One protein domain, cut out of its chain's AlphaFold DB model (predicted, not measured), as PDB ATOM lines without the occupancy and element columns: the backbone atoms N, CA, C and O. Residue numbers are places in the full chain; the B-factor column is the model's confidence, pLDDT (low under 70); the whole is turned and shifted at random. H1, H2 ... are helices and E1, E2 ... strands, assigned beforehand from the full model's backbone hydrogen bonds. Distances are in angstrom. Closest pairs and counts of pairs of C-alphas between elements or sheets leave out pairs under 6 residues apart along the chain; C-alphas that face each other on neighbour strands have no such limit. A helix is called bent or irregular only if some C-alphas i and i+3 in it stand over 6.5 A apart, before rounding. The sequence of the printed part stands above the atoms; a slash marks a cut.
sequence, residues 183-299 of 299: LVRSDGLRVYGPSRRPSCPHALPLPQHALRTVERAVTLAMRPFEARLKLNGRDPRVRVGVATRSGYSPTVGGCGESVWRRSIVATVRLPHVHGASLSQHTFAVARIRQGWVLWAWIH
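Overview. This is residues 183 to 299 of the 299 residues of an uncharacterized protein of Actinobacteria bacterium (UniProt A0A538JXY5). A single strongly twisted sheet of six strands curls round one long helix, H1, which fills the hollow of the sheet's one face; a short second helix, H2, only grazes the sheet. The E1 and E2 hairpin makes one edge of the sheet and E3 the other. The printed part has 117 residues, with six named strands and two named helices in the order E1, E2, H1, E3, H2, E4, E5, E6. The mixed sheet runs E1, E2, E6, E5, E4, E3, and the class is mixed, helices and strands. The whole is compact, with a radius of gyration of the C-alphas of 13.1 A, and rounded, spanning 35 by 33 by 26 A.

Arrangement. The sheet holds E1, residues 183 to 186, E2, 189 to 192, E6, 291 to 298, E5, 280 to 288, E4, 263 to 269, and E3, 237 to 242; E1 and E3 are its edge strands. E4, E5 and E6 form a meander, each strand the antiparallel neighbour of the one before. In the hairpin of E5 and E6, N 286 and O 293 are 2.9 A apart; in that of E4 and E5, N 266 and O 283 are 2.8 A apart. E3 is antiparallel to E4, with N 239 and O 267 at 2.8 A. E2 is parallel to E6, at 35 degrees, with N 192 and O 292 at 2.8 A. E1 and E2 are an antiparallel hairpin, with N 191 and O 184 at 3.0 A. H1, residues 210 to 228, is on the sheet, in two layers, a helix on one face of a sheet. Its closest C-alphas to E3 are those of Glu 215 and Val 238, 6.2 A apart; to E1, those of Ala 221 and Leu 183, 5.6 A. H1 has a kink of 39 degrees near residue 221 and is only just irregular, C-alphas 220 and 223 being 6.8 A apart. H2, residues 256 to 260, only grazes the sheet with residues 257 to 260, and is apart from H1. Every O i to N i+4 pair is within hydrogen-bond range in H2; in H1 12 of 15 are.

Along the chain. E1 begins at C-alpha 183, (185.239, 258.454, 268.339). H1 runs 26.3 A from C-alpha 210, (189.806, 262.118, 250.816). E5 is 24.9 A long, E6 20.6 A, E4 19.5 A and E3 17.4 A; E1 and E2 are 10.2 A each and H2 6.3 A. E6 ends at C-alpha 298, (192.101, 244.315, 259.175).

Size, cuts and confidence. The C-alphas of Pro 205 and His 274, the two farthest apart, are 36.4 A apart. The printed part has no cut. The links E2 to H1, 17 residues, and E3 to H2, 13 residues, are long. The mean pLDDT of the printed part is 90.0; residue 299 is under 70.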
ATOM      1  N   LEU A 183     183.886 258.332 267.782       91.75
ATOM      2  CA  LEU A 183     185.239 258.454 268.339       91.75
ATOM      3  C   LEU A 183     185.696 259.911 268.376       91.75
ATOM      4  O   LEU A 183     186.254 260.356 269.372       91.75
ATOM      5  N   VAL A 184     185.436 260.656 267.299       89.19
ATOM      6  CA  VAL A 184     185.868 262.052 267.150       89.19
ATOM      7  C   VAL A 184     184.676 262.921 266.791       89.19
ATOM      8  O   VAL A 184     183.933 262.615 265.855       89.19
ATOM      9  N   ARG A 185     184.537 264.040 267.502       87.75
ATOM     10  CA  ARG A 185     183.660 265.155 267.150       87.75
ATOM     11  C   ARG A 185     184.470 266.444 267.245       87.75
ATOM     12  O   ARG A 185     184.815 266.862 268.341       87.75
ATOM     13  N   SER A 186     184.759 267.049 266.103       77.56
ATOM     14  CA  SER A 186     185.377 268.370 265.996       77.56
ATOM     15  C   SER A 186     184.733 269.150 264.851       77.56
ATOM     16  O   SER A 186     183.967 268.584 264.065       77.56
ATOM     17  N   ASP A 187     184.999 270.452 264.769       72.12
ATOM     18  CA  ASP A 187     184.368 271.320 263.776       72.12
ATOM     19  C   ASP A 187     184.592 270.793 262.353       72.12
ATOM     20  O   ASP A 187     185.716 270.640 261.869       72.12
ATOM     21  N   GLY A 188     183.484 270.427 261.702       72.44
ATOM     22  CA  GLY A 188     183.471 269.857 260.355       72.44
ATOM     23  C   GLY A 188     183.972 268.412 260.225       72.44
ATOM     24  O   GLY A 188     184.034 267.910 259.102       72.44
ATOM     25  N   LEU A 189     184.306 267.712 261.318       80.19
ATOM     26  CA  LEU A 189     184.806 266.335 261.274       80.19
ATOM     27  C   LEU A 189     184.143 265.441 262.330       80.19
ATOM     28  O   LEU A 189     184.235 265.656 263.539       80.19
ATOM     29  N   ARG A 190     183.510 264.370 261.852       89.38
ATOM     30  CA  ARG A 190     182.997 263.278 262.683       89.38
ATOM     31  C   ARG A 190     183.621 261.975 262.229       89.38
ATOM     32  O   ARG A 190     183.613 261.685 261.031       89.38
ATOM     33  N   VAL A 191     184.138 261.211 263.184       93.88
ATOM     34  CA  VAL A 191     184.760 259.912 262.928       93.88
ATOM     35  C   VAL A 191     184.122 258.869 263.828       93.88
ATOM     36  O   VAL A 191     184.073 259.044 265.047       93.88
ATOM     37  N   TYR A 192     183.631 257.798 263.221       93.62
ATOM     38  CA  TYR A 192     183.020 256.664 263.897       93.62
ATOM     39  C   TYR A 192     183.954 255.460 263.822       93.62
ATOM     40  O   TYR A 192     184.598 255.230 262.800       93.62
ATOM     41  N   GLY A 193     184.042 254.714 264.915       92.00
ATOM     42  CA  GLY A 193     184.847 253.504 265.005       92.00
ATOM     43  C   GLY A 193     184.137 252.267 264.457       92.00
ATOM     44  O   GLY A 193     182.957 252.344 264.096       92.00
ATOM     45  N   PRO A 194     184.825 251.117 264.470       88.81
ATOM     46  CA  PRO A 194     184.236 249.840 264.096       88.81
ATOM     47  C   PRO A 194     183.020 249.510 264.961       88.81
ATOM     48  O   PRO A 194     182.987 249.791 266.166       88.81
ATOM     49  N   SER A 195     182.000 248.922 264.344       84.25
ATOM     50  CA  SER A 195     180.821 248.429 265.048       84.25
ATOM     51  C   SER A 195     181.153 247.147 265.816       84.25
ATOM     52  O   SER A 195     181.966 246.336 265.385       84.25
ATOM     53  N   ARG A 196     180.484 246.922 266.956       76.50
ATOM     54  CA  ARG A 196     180.634 245.672 267.734       76.50
ATOM     55  C   ARG A 196     180.069 244.441 267.019       76.50
ATOM     56  O   ARG A 196     180.427 243.322 267.354       76.50
ATOM     57  N   ARG A 197     179.138 244.652 266.087       76.12
ATOM     58  CA  ARG A 197     178.549 243.621 265.222       76.12
ATOM     59  C   ARG A 197     178.898 243.941 263.770       76.12
ATOM     60  O   ARG A 197     178.998 245.132 263.467       76.12
ATOM     61  N   PRO A 198     179.036 242.946 262.877       72.94
ATOM     62  CA  PRO A 198     179.243 243.199 261.454       72.94
ATOM     63  C   PRO A 198     178.166 244.144 260.917       72.94
ATOM     64  O   PRO A 198     176.972 243.877 261.046       72.94
ATOM     65  N   SER A 199     178.582 245.288 260.383       82.19
ATOM     66  CA  SER A 199     177.671 246.282 259.826       82.19
ATOM     67  C   SER A 199     178.347 247.015 258.685       82.19
ATOM     68  O   SER A 199     179.414 247.601 258.856       82.19
ATOM     69  N   CYS A 200     177.678 247.048 257.539       87.06
ATOM     70  CA  CYS A 200     178.226 247.655 256.340       87.06
ATOM     71  C   CYS A 200     177.761 249.095 256.173       87.06
ATOM     72  O   CYS A 200     176.558 249.363 256.201       87.06
ATOM     73  N   PRO A 201     178.690 250.052 256.015       88.56
ATOM     74  CA  PRO A 201     178.310 251.433 255.820       88.56
ATOM     75  C   PRO A 201     177.741 251.645 254.418       88.56
ATOM     76  O   PRO A 201     178.206 251.072 253.432       88.56
ATOM     77  N   HIS A 202     176.793 252.571 254.309       87.56
ATOM     78  CA  HIS A 202     176.395 253.123 253.017       87.56
ATOM     79  C   HIS A 202     177.474 254.097 252.521       87.56
ATOM     80  O   HIS A 202     177.392 255.305 252.753       87.56
ATOM     81  N   ALA A 203     178.515 253.551 251.887       88.94
ATOM     82  CA  ALA A 203     179.674 254.310 251.432       88.94
ATOM     83  C   ALA A 203     179.344 255.239 250.251       88.94
ATOM     84  O   ALA A 203     178.865 254.803 249.195       88.94
ATOM     85  N   LEU A 204     179.650 256.523 250.436       88.94
ATOM     86  CA  LEU A 204     179.551 257.585 249.439       88.94
ATOM     87  C   LEU A 204     180.822 257.659 248.574       88.94
ATOM     88  O   LEU A 204     181.881 257.203 249.007       88.94
ATOM     89  N   PRO A 205     180.758 258.275 247.377       92.62
ATOM     90  CA  PRO A 205     181.946 258.557 246.577       92.62
ATOM     91  C   PRO A 205     183.012 259.354 247.346       92.62
ATOM     92  O   PRO A 205     182.706 260.278 248.116       92.62
ATOM     93  N   LEU A 206     184.278 258.996 247.118       91.06
ATOM     94  CA  LEU A 206     185.424 259.646 247.749       91.06
ATOM     95  C   LEU A 206     185.661 261.036 247.127       91.06
ATOM     96  O   LEU A 206     185.766 261.140 245.905       91.06
ATOM     97  N   PRO A 207     185.758 262.113 247.929       87.25
ATOM     98  CA  PRO A 207     186.145 263.429 247.422       87.25
ATOM     99  C   PRO A 207     187.630 263.470 247.016       87.25
ATOM    100  O   PRO A 207     188.435 262.685 247.512       87.25
ATOM    101  N   GLN A 208     188.031 264.447 246.194       85.06
ATOM    102  CA  GLN A 208     189.429 264.607 245.745       85.06
ATOM    103  C   GLN A 208     190.446 264.686 246.901       85.06
ATOM    104  O   GLN A 208     191.560 264.187 246.797       85.06
ATOM    105  N   HIS A 209     190.060 265.283 248.032       89.56
ATOM    106  CA  HIS A 209     190.911 265.449 249.214       89.56
ATOM    107  C   HIS A 209     190.772 264.314 250.248       89.56
ATOM    108  O   HIS A 209     191.216 264.462 251.386       89.56
ATOM    109  N   ALA A 210     190.155 263.184 249.879       92.00
ATOM    110  CA  ALA A 210     189.806 262.118 250.816       92.00
ATOM    111  C   ALA A 210     191.007 261.557 251.588       92.00
ATOM    112  O   ALA A 210     190.881 261.337 252.786       92.00
ATOM    113  N   LEU A 211     192.168 261.376 250.944       96.25
ATOM    114  CA  LEU A 211     193.360 260.820 251.602       96.25
ATOM    115  C   LEU A 211     193.806 261.680 252.794       96.25
ATOM    116  O   LEU A 211     193.861 261.178 253.912       96.25
ATOM    117  N   ARG A 212     194.005 262.991 252.590       95.38
ATOM    118  CA  ARG A 212     194.386 263.921 253.671       95.38
ATOM    119  C   ARG A 212     193.340 263.971 254.786       95.38
ATOM    120  O   ARG A 212     193.679 264.046 255.965       95.38
ATOM    121  N   THR A 213     192.055 263.933 254.432       94.25
ATOM    122  CA  THR A 213     190.985 263.926 255.436       94.25
ATOM    123  C   THR A 213     190.950 262.627 256.229       94.25
ATOM    124  O   THR A 213     190.771 262.694 257.442       94.25
ATOM    125  N   VAL A 214     191.136 261.470 255.586       97.12
ATOM    126  CA  VAL A 214     191.180 260.172 256.270       97.12
ATOM    127  C   VAL A 214     192.408 260.068 257.160       97.12
ATOM    128  O   VAL A 214     192.274 259.619 258.290       97.12
ATOM    129  N   GLU A 215     193.567 260.543 256.714       97.69
ATOM    130  CA  GLU A 215     194.773 260.594 257.544       97.69
ATOM    131  C   GLU A 215     194.517 261.389 258.832       97.69
ATOM    132  O   GLU A 215     194.663 260.852 259.929       97.69
ATOM    133  N   ARG A 216     193.995 262.622 258.721       95.62
ATOM    134  CA  ARG A 216     193.598 263.431 259.888       95.62
ATOM    135  C   ARG A 216     192.539 262.734 260.749       95.62
ATOM    136  O   ARG A 216     192.626 262.767 261.975       95.62
ATOM    137  N   ALA A 217     191.524 262.144 260.121       95.56
ATOM    138  CA  ALA A 217     190.422 261.476 260.806       95.56
ATOM    139  C   ALA A 217     190.907 260.292 261.648       95.56
ATOM    140  O   ALA A 217     190.538 260.181 262.815       95.56
ATOM    141  N   VAL A 218     191.749 259.439 261.064       97.50
ATOM    142  CA  VAL A 218     192.307 258.259 261.722       97.50
ATOM    143  C   VAL A 218     193.264 258.687 262.830       97.50
ATOM    144  O   VAL A 218     193.094 258.223 263.951       97.50
ATOM    145  N   THR A 219     194.166 259.645 262.587       97.12
ATOM    146  CA  THR A 219     195.074 260.186 263.618       97.12
ATOM    147  C   THR A 219     194.321 260.655 264.865       97.12
ATOM    148  O   THR A 219     194.669 260.273 265.981       97.12
ATOM    149  N   LEU A 220     193.243 261.429 264.695       95.56
ATOM    150  CA  LEU A 220     192.424 261.900 265.819       95.56
ATOM    151  C   LEU A 220     191.630 260.774 266.498       95.56
ATOM    152  O   LEU A 220     191.318 260.871 267.684       95.56
ATOM    153  N   ALA A 221     191.287 259.719 265.759       96.69
ATOM    154  CA  ALA A 221     190.481 258.611 266.253       96.69
ATOM    155  C   ALA A 221     191.272 257.583 267.074       96.69
ATOM    156  O   ALA A 221     190.652 256.869 267.859       96.69
ATOM    157  N   MET A 222     192.601 257.507 266.942       96.44
ATOM    158  CA  MET A 222     193.387 256.462 267.617       96.44
ATOM    159  C   MET A 222     193.350 256.576 269.134       96.44
ATOM    160  O   MET A 222     193.017 255.604 269.797       96.44
ATOM    161  N   ARG A 223     193.589 257.759 269.712       93.81
ATOM    162  CA  ARG A 223     193.537 257.920 271.175       93.81
ATOM    163  C   ARG A 223     192.197 257.452 271.785       93.81
ATOM    164  O   ARG A 223     192.241 256.640 272.706       93.81
ATOM    165  N   PRO A 224     191.013 257.901 271.314       94.31
ATOM    166  CA  PRO A 224     189.738 257.420 271.855       94.31
ATOM    167  C   PRO A 224     189.409 255.965 271.487       94.31
ATOM    168  O   PRO A 224     188.644 255.328 272.212       94.31
ATOM    169  N   PHE A 225     189.944 255.431 270.386       93.88
ATOM    170  CA  PHE A 225     189.788 254.020 270.027       93.88
ATOM    171  C   PHE A 225     190.604 253.119 270.967       93.88
ATOM    172  O   PHE A 225     190.022 252.265 271.633       93.88
ATOM    173  N   GLU A 226     191.903 253.384 271.119       93.62
ATOM    174  CA  GLU A 226     192.814 252.611 271.975       93.62
ATOM    175  C   GLU A 226     192.450 252.682 273.455       93.62
ATOM    176  O   GLU A 226     192.558 251.689 274.174       93.62
ATOM    177  N   ALA A 227     191.925 253.819 273.921       91.44
ATOM    178  CA  ALA A 227     191.433 253.941 275.291       91.44
ATOM    179  C   ALA A 227     190.363 252.881 275.624       91.44
ATOM    180  O   ALA A 227     190.292 252.407 276.757       91.44
ATOM    181  N   ARG A 228     189.560 252.449 274.639       88.44
ATOM    182  CA  ARG A 228     188.561 251.378 274.823       88.44
ATOM    183  C   ARG A 228     189.187 249.993 274.928       88.44
ATOM    184  O   ARG A 228     188.587 249.115 275.539       88.44
ATOM    185  N   LEU A 229     190.371 249.816 274.349       87.44
ATOM    186  CA  LEU A 229     191.185 248.608 274.454       87.44
ATOM    187  C   LEU A 229     192.123 248.646 275.670       87.44
ATOM    188  O   LEU A 229     192.862 247.694 275.893       87.44
ATOM    189  N   LYS A 230     192.073 249.718 276.478       90.94
ATOM    190  CA  LYS A 230     193.001 249.988 277.588       90.94
ATOM    191  C   LYS A 230     194.465 250.105 277.121       90.94
ATOM    192  O   LYS A 230     195.377 249.729 277.850       90.94
ATOM    193  N   LEU A 231     194.680 250.644 275.919       91.38
ATOM    194  CA  LEU A 231     195.992 250.843 275.297       91.38
ATOM    195  C   LEU A 231     196.337 252.335 275.132       91.38
ATOM    196  O   LEU A 231     195.477 253.219 275.198       91.38
ATOM    197  N   ASN A 232     197.623 252.627 274.908       91.75
ATOM    198  CA  ASN A 232     198.139 253.989 274.750       91.75
ATOM    199  C   ASN A 232     198.202 254.416 273.270       91.75
ATOM    200  O   ASN A 232     199.247 254.346 272.630       91.75
ATOM    201  N   GLY A 233     197.091 254.937 272.745       90.38
ATOM    202  CA  GLY A 233     196.983 255.417 271.358       90.38
ATOM    203  C   GLY A 233     197.587 256.795 271.068       90.38
ATOM    204  O   GLY A 233     197.047 257.531 270.240       90.38
ATOM    205  N   ARG A 234     198.632 257.213 271.794       93.38
ATOM    206  CA  ARG A 234     199.314 258.498 271.555       93.38
ATOM    207  C   ARG A 234     200.214 258.435 270.319       93.38
ATOM    208  O   ARG A 234     200.720 257.375 269.968       93.38
ATOM    209  N   ASP A 235     200.388 259.592 269.683       95.19
ATOM    210  CA  ASP A 235     201.307 259.831 268.561       95.19
ATOM    211  C   ASP A 235     201.246 258.771 267.442       95.19
ATOM    212  O   ASP A 235     202.281 258.237 267.028       95.19
ATOM    213  N   PRO A 236     200.038 258.425 266.949       96.62
ATOM    214  CA  PRO A 236     199.894 257.404 265.925       96.62
ATOM    215  C   PRO A 236     200.573 257.845 264.626       96.62
ATOM    216  O   PRO A 236     200.418 258.980 264.174       96.62
ATOM    217  N   ARG A 237     201.279 256.919 263.975       97.06
ATOM    218  CA  ARG A 237     201.813 257.130 262.624       97.06
ATOM    219  C   ARG A 237     200.857 256.509 261.617       97.06
ATOM    220  O   ARG A 237     200.736 255.286 261.575       97.06
ATOM    221  N   VAL A 238     200.184 257.338 260.824       97.75
ATOM    222  CA  VAL A 238     199.131 256.907 259.893       97.75
ATOM    223  C   VAL A 238     199.625 256.997 258.451       97.75
ATOM    224  O   VAL A 238     200.186 258.006 258.040       97.75
ATOM    225  N   ARG A 239     199.400 255.943 257.664       97.50
ATOM    226  CA  ARG A 239     199.583 255.932 256.205       97.50
ATOM    227  C   ARG A 239     198.268 255.554 255.547       97.50
ATOM    228  O   ARG A 239     197.586 254.657 256.031       97.50
ATOM    229  N   VAL A 240     197.920 256.213 254.447       97.88
ATOM    230  CA  VAL A 240     196.639 256.006 253.758       97.88
ATOM    231  C   VAL A 240     196.827 255.708 252.277       97.88
ATOM    232  O   VAL A 240     197.738 256.228 251.638       97.88
ATOM    233  N   GLY A 241     195.928 254.905 251.716       96.56
ATOM    234  CA  GLY A 241     195.862 254.614 250.287       96.56
ATOM    235  C   GLY A 241     194.460 254.184 249.872       96.56
ATOM    236  O   GLY A 241     193.670 253.728 250.693       96.56
ATOM    237  N   VAL A 242     194.113 254.336 248.594       95.88
ATOM    238  CA  VAL A 242     192.821 253.839 248.093       95.88
ATOM    239  C   VAL A 242     192.752 252.316 248.231       95.88
ATOM    240  O   VAL A 242     193.716 251.615 247.921       95.88
ATOM    241  N   ALA A 243     191.616 251.794 248.694       93.94
ATOM    242  CA  ALA A 243     191.500 250.380 249.054       93.94
ATOM    243  C   ALA A 243     191.732 249.431 247.866       93.94
ATOM    244  O   ALA A 243     192.333 248.371 248.022       93.94
ATOM    245  N   THR A 244     191.365 249.843 246.650       92.38
ATOM    246  CA  THR A 244     191.576 249.059 245.419       92.38
ATOM    247  C   THR A 244     193.044 248.836 245.059       92.38
ATOM    248  O   THR A 244     193.334 247.950 244.265       92.38
ATOM    249  N   ARG A 245     193.975 249.609 245.636       93.19
ATOM    250  CA  ARG A 245     195.428 249.475 245.420       93.19
ATOM    251  C   ARG A 245     196.168 248.957 246.655       93.19
ATOM    252  O   ARG A 245     197.386 249.047 246.719       93.19
ATOM    253  N   SER A 246     195.437 248.477 247.658       89.62
ATOM    254  CA  SER A 246     196.012 248.113 248.958       89.62
ATOM    255  C   SER A 246     196.554 246.683 249.036       89.62
ATOM    256  O   SER A 246     197.251 246.365 249.992       89.62
ATOM    257  N   GLY A 247     196.221 245.821 248.069       89.25
ATOM    258  CA  GLY A 247     196.560 244.392 248.090       89.25
ATOM    259  C   GLY A 247     195.633 243.523 248.952       89.25
ATOM    260  O   GLY A 247     195.687 242.303 248.843       89.25
ATOM    261  N   TYR A 248     194.747 244.114 249.765       90.06
ATOM    262  CA  TYR A 248     193.760 243.358 250.542       90.06
ATOM    263  C   TYR A 248     192.556 242.927 249.692       90.06
ATOM    264  O   TYR A 248     192.134 243.634 248.771       90.06
ATOM    265  N   SER A 249     191.963 241.783 250.052       88.69
ATOM    266  CA  SER A 249     190.741 241.279 249.416       88.69
ATOM    267  C   SER A 249     189.568 242.256 249.596       88.69
ATOM    268  O   SER A 249     189.315 242.680 250.722       88.69
ATOM    269  N   PRO A 250     188.756 242.529 248.557       85.50
ATOM    270  CA  PRO A 250     187.528 243.320 248.678       85.50
ATOM    271  C   PRO A 250     186.464 242.739 249.618       85.50
ATOM    272  O   PRO A 250     185.504 243.426 249.968       85.50
ATOM    273  N   THR A 251     186.601 241.468 250.005       84.19
ATOM    274  CA  THR A 251     185.721 240.806 250.976       84.19
ATOM    275  C   THR A 251     186.172 241.005 252.423       84.19
ATOM    276  O   THR A 251     185.414 240.675 253.337       84.19
ATOM    277  N   VAL A 252     187.364 241.570 252.659       80.25
ATOM    278  CA  VAL A 252     187.859 241.832 254.013       80.25
ATOM    279  C   VAL A 252     186.913 242.802 254.733       80.25
ATOM    280  O   VAL A 252     186.493 243.823 254.186       80.25
ATOM    281  N   GLY A 253     186.495 242.444 255.949       75.31
ATOM    282  CA  GLY A 253     185.477 243.189 256.699       75.31
ATOM    283  C   GLY A 253     184.017 242.918 256.300       75.31
ATOM    284  O   GLY A 253     183.121 243.485 256.918       75.31
ATOM    285  N   GLY A 254     183.747 242.055 255.312       82.25
ATOM    286  CA  GLY A 254     182.416 241.475 255.077       82.25
ATOM    287  C   GLY A 254     181.403 242.332 254.306       82.25
ATOM    288  O   GLY A 254     180.239 241.952 254.231       82.25
ATOM    289  N   CYS A 255     181.811 243.464 253.716       85.31
ATOM    290  CA  CYS A 255     180.890 244.415 253.062       85.31
ATOM    291  C   CYS A 255     180.923 244.444 251.533       85.31
ATOM    292  O   CYS A 255     180.175 245.200 250.906       85.31
ATOM    293  N   GLY A 256     181.765 243.601 250.939       88.25
ATOM    294  CA  GLY A 256     181.831 243.385 249.502       88.25
ATOM    295  C   GLY A 256     182.430 244.542 248.699       88.25
ATOM    296  O   GLY A 256     182.774 245.621 249.193       88.25
ATOM    297  N   GLU A 257     182.528 244.306 247.393       91.06
ATOM    298  CA  GLU A 257     183.334 245.111 246.475       91.06
ATOM    299  C   GLU A 257     182.826 246.553 246.300       91.06
ATOM    300  O   GLU A 257     183.612 247.480 246.095       91.06
ATOM    301  N   SER A 258     181.512 246.782 246.412       88.88
ATOM    302  CA  SER A 258     180.940 248.129 246.263       88.88
ATOM    303  C   SER A 258     181.378 249.079 247.377       88.88
ATOM    304  O   SER A 258     181.613 250.260 247.110       88.88
ATOM    305  N   VAL A 259     181.443 248.599 248.621       91.88
ATOM    306  CA  VAL A 259     181.921 249.403 249.755       91.88
ATOM    307  C   VAL A 259     183.437 249.545 249.664       91.88
ATOM    308  O   VAL A 259     183.969 250.643 249.851       91.88
ATOM    309  N   TRP A 260     184.124 248.469 249.273       94.56
ATOM    310  CA  TRP A 260     185.572 248.447 249.094       94.56
ATOM    311  C   TRP A 260     186.070 249.495 248.094       94.56
ATOM    312  O   TRP A 260     186.926 250.312 248.429       94.56
ATOM    313  N   ARG A 261     185.474 249.571 246.895       93.81
ATOM    314  CA  ARG A 261     185.840 250.560 245.861       93.81
ATOM    315  C   ARG A 261     185.701 252.019 246.313       93.81
ATOM    316  O   ARG A 261     186.320 252.900 245.724       93.81
ATOM    317  N   ARG A 262     184.899 252.282 247.348       95.44
ATOM    318  CA  ARG A 262     184.653 253.616 247.924       95.44
ATOM    319  C   ARG A 262     185.358 253.821 249.266       95.44
ATOM    320  O   ARG A 262     184.985 254.714 250.026       95.44
ATOM    321  N   SER A 263     186.355 252.991 249.562       96.81
ATOM    322  CA  SER A 263     187.088 253.019 250.822       96.81
ATOM    323  C   SER A 263     188.547 253.428 250.640       96.81
ATOM    324  O   SER A 263     189.160 253.267 249.581       96.81
ATOM    325  N   ILE A 264     189.110 253.953 251.720       97.81
ATOM    326  CA  ILE A 264     190.538 254.197 251.907       97.81
ATOM    327  C   ILE A 264     191.028 253.209 252.956       97.81
ATOM    328  O   ILE A 264     190.394 253.049 253.995       97.81
ATOM    329  N   VAL A 265     192.152 252.556 252.696       97.31
ATOM    330  CA  VAL A 265     192.863 251.763 253.694       97.31
ATOM    331  C   VAL A 265     193.802 252.685 254.460       97.31
ATOM    332  O   VAL A 265     194.563 253.440 253.854       97.31
ATOM    333  N   ALA A 266     193.727 252.632 255.785       97.75
ATOM    334  CA  ALA A 266     194.588 253.366 256.696       97.75
ATOM    335  C   ALA A 266     195.372 252.385 257.570       97.75
ATOM    336  O   ALA A 266     194.777 251.621 258.325       97.75
ATOM    337  N   THR A 267     196.697 252.421 257.486       96.62
ATOM    338  CA  THR A 267     197.596 251.640 258.340       96.62
ATOM    339  C   THR A 267     198.153 252.546 259.425       96.62
ATOM    340  O   THR A 267     198.719 253.601 259.133       96.62
ATOM    341  N   VAL A 268     197.998 252.134 260.676       96.69
ATOM    342  CA  VAL A 268     198.403 252.863 261.873       96.69
ATOM    343  C   VAL A 268     199.483 252.084 262.601       96.69
ATOM    344  O   VAL A 268     199.308 250.901 262.869       96.69
ATOM    345  N   ARG A 269     200.570 252.763 262.970       95.94
ATOM    346  CA  ARG A 269     201.548 252.266 263.944       95.94
ATOM    347  C   ARG A 269     201.450 253.061 265.240       95.94
ATOM    348  O   ARG A 269     201.402 254.292 265.199       95.94
ATOM    349  N   LEU A 270     201.454 252.353 266.364       95.38
ATOM    350  CA  LEU A 270     201.316 252.899 267.710       95.38
ATOM    351  C   LEU A 270     202.649 252.767 268.459       95.38
ATOM    352  O   LEU A 270     202.969 251.683 268.942       95.38
ATOM    353  N   PRO A 271     203.446 253.845 268.565       93.75
ATOM    354  CA  PRO A 271     204.798 253.763 269.123       93.75
ATOM    355  C   PRO A 271     204.829 253.460 270.628       93.75
ATOM    356  O   PRO A 271     205.850 253.008 271.133       93.75
ATOM    357  N   HIS A 272     203.721 253.692 271.336       92.06
ATOM    358  CA  HIS A 272     203.616 253.504 272.786       92.06
ATOM    359  C   HIS A 272     202.839 252.242 273.187       92.06
ATOM    360  O   HIS A 272     202.415 252.119 274.336       92.06
ATOM    361  N   VAL A 273     202.602 251.330 272.239       88.94
ATOM    362  CA  VAL A 273     201.964 250.031 272.475       88.94
ATOM    363  C   VAL A 273     202.974 248.937 272.156       88.94
ATOM    364  O   VAL A 273     203.552 248.913 271.072       88.94
ATOM    365  N   HIS A 274     203.184 248.025 273.101       85.88
ATOM    366  CA  HIS A 274     204.108 246.906 272.943       85.88
ATOM    367  C   HIS A 274     203.363 245.641 272.493       85.88
ATOM    368  O   HIS A 274     202.243 245.381 272.931       85.88
ATOM    369  N   GLY A 275     203.996 244.853 271.620       80.50
ATOM    370  CA  GLY A 275     203.437 243.620 271.052       80.50
ATOM    371  C   GLY A 275     203.210 243.710 269.542       80.50
ATOM    372  O   GLY A 275     202.622 244.673 269.042       80.50
ATOM    373  N   ALA A 276     203.664 242.693 268.803       71.38
ATOM    374  CA  ALA A 276     203.641 242.686 267.337       71.38
ATOM    375  C   ALA A 276     202.218 242.850 266.768       71.38
ATOM    376  O   ALA A 276     202.014 243.608 265.826       71.38
ATOM    377  N   SER A 277     201.224 242.216 267.392       75.69
ATOM    378  CA  SER A 277     199.830 242.243 266.926       75.69
ATOM    379  C   SER A 277     199.030 243.472 267.379       75.69
ATOM    380  O   SER A 277     197.982 243.754 266.806       75.69
ATOM    381  N   LEU A 278     199.491 244.193 268.410       81.31
ATOM    382  CA  LEU A 278     198.766 245.329 269.005       81.31
ATOM    383  C   LEU A 278     199.363 246.689 268.629       81.31
ATOM    384  O   LEU A 278     198.670 247.697 268.659       81.31
ATOM    385  N   SER A 279     200.639 246.730 268.252       87.31
ATOM    386  CA  SER A 279     201.335 247.964 267.856       87.31
ATOM    387  C   SER A 279     200.998 248.439 266.438       87.31
ATOM    388  O   SER A 279     201.411 249.534 266.040       87.31
ATOM    389  N   GLN A 280     200.247 247.647 265.668       91.75
ATOM    390  CA  GLN A 280     199.825 247.993 264.317       91.75
ATOM    391  C   GLN A 280     198.349 247.655 264.088       91.75
ATOM    392  O   GLN A 280     197.878 246.563 264.403       91.75
ATOM    393  N   HIS A 281     197.626 248.589 263.478       92.50
ATOM    394  CA  HIS A 281     196.242 248.398 263.059       92.50
ATOM    395  C   HIS A 281     196.073 248.802 261.606       92.50
ATOM    396  O   HIS A 281     196.643 249.796 261.163       92.50
ATOM    397  N   THR A 282     195.251 248.069 260.866       94.69
ATOM    398  CA  THR A 282     194.834 248.473 259.526       94.69
ATOM    399  C   THR A 282     193.321 248.625 259.513       94.69
ATOM    400  O   THR A 282     192.603 247.759 259.999       94.69
ATOM    401  N   PHE A 283     192.814 249.725 258.964       95.50
ATOM    402  CA  PHE A 283     191.383 249.990 258.870       95.50
ATOM    403  C   PHE A 283     190.953 250.227 257.431       95.50
ATOM    404  O   PHE A 283     191.638 250.928 256.688       95.50
ATOM    405  N   ALA A 284     189.770 249.733 257.067       95.62
ATOM    406  CA  ALA A 284     189.039 250.271 255.928       95.62
ATOM    407  C   ALA A 284     188.168 251.442 256.397       95.62
ATOM    408  O   ALA A 284     187.403 251.326 257.359       95.62
ATOM    409  N   VAL A 285     188.289 252.579 255.716       97.12
ATOM    410  CA  VAL A 285     187.624 253.833 256.062       97.12
ATOM    411  C   VAL A 285     186.730 254.270 254.912       97.12
ATOM    412  O   VAL A 285     187.191 254.420 253.783       97.12
ATOM    413  N   ALA A 286     185.452 254.499 255.195       95.38
ATOM    414  CA  ALA A 286     184.472 254.944 254.211       95.38
ATOM    415  C   ALA A 286     183.877 256.295 254.605       95.38
ATOM    416  O   ALA A 286     183.741 256.629 255.786       95.38
ATOM    417  N   ARG A 287     183.474 257.065 253.595       94.50
ATOM    418  CA  ARG A 287     182.662 258.263 253.794       94.50
ATOM    419  C   ARG A 287     181.193 257.866 253.877       94.50
ATOM    420  O   ARG A 287     180.687 257.190 252.988       94.50
ATOM    421  N   ILE A 288     180.499 258.337 254.904       88.75
ATOM    422  CA  ILE A 288     179.045 258.217 255.066       88.75
ATOM    423  C   ILE A 288     178.425 259.612 255.164       88.75
ATOM    424  O   ILE A 288     179.131 260.609 255.324       88.75
ATOM    425  N   ARG A 289     177.092 259.706 255.101       83.94
ATOM    426  CA  ARG A 289     176.381 260.995 255.227       83.94
ATOM    427  C   ARG A 289     176.747 261.747 256.516       83.94
ATOM    428  O   ARG A 289     176.820 262.967 256.514       83.94
ATOM    429  N   GLN A 290     177.003 261.028 257.608       81.94
ATOM    430  CA  GLN A 290     177.241 261.606 258.934       81.94
ATOM    431  C   GLN A 290     178.720 261.891 259.246       81.94
ATOM    432  O   GLN A 290     179.000 262.383 260.343       81.94
ATOM    433  N   GLY A 291     179.659 261.548 258.353       90.00
ATOM    434  CA  GLY A 291     181.103 261.684 258.580       90.00
ATOM    435  C   GLY A 291     181.929 260.555 257.960       90.00
ATOM    436  O   GLY A 291     181.619 260.063 256.877       90.00
ATOM    437  N   TRP A 292     182.985 260.144 258.656       94.88
ATOM    438  CA  TRP A 292     183.873 259.047 258.262       94.88
ATOM    439  C   TRP A 292     183.733 257.876 259.219       94.88
ATOM    440  O   TRP A 292     183.587 258.083 260.420       94.88
ATOM    441  N   VAL A 293     183.794 256.653 258.709       95.19
ATOM    442  CA  VAL A 293     183.672 255.441 259.522       95.19
ATOM    443  C   VAL A 293     184.828 254.495 259.251       95.19
ATOM    444  O   VAL A 293     185.092 254.165 258.097       95.19
ATOM    445  N   LEU A 294     185.494 254.060 260.319       95.12
ATOM    446  CA  LEU A 294     186.435 252.946 260.324       95.12
ATOM    447  C   LEU A 294     185.581 251.675 260.391       95.12
ATOM    448  O   LEU A 294     185.129 251.302 261.467       95.12
ATOM    449  N   TRP A 295     185.253 251.078 259.247       89.94
ATOM    450  CA  TRP A 295     184.208 250.048 259.171       89.94
ATOM    451  C   TRP A 295     184.740 248.614 259.180       89.94
ATOM    452  O   TRP A 295     183.998 247.710 259.548       89.94
ATOM    453  N   ALA A 296     186.012 248.408 258.836       86.56
ATOM    454  CA  ALA A 296     186.694 247.127 258.999       86.56
ATOM    455  C   ALA A 296     188.006 247.331 259.751       86.56
ATOM    456  O   ALA A 296     188.745 248.263 259.434       86.56
ATOM    457  N   TRP A 297     188.292 246.449 260.707       86.12
ATOM    458  CA  TRP A 297     189.610 246.292 261.314       86.12
ATOM    459  C   TRP A 297     190.264 245.063 260.678       86.12
ATOM    460  O   TRP A 297     189.725 243.961 260.749       86.12
ATOM    461  N   ILE A 298     191.359 245.294 259.962       83.31
ATOM    462  CA  ILE A 298     192.101 244.315 259.175       83.31
ATOM    463  C   ILE A 298     193.337 243.927 259.991       83.31
ATOM    464  O   ILE A 298     194.122 244.806 260.368       83.31
ATOM    465  N   HIS A 299     193.461 242.632 260.274       68.31
ATOM    466  CA  HIS A 299     194.630 242.013 260.898       68.31
ATOM    467  C   HIS A 299     195.571 241.465 259.829       68.31
ATOM    468  O   HIS A 299     195.049 240.938 258.819       68.31
TER     469      HIS A 299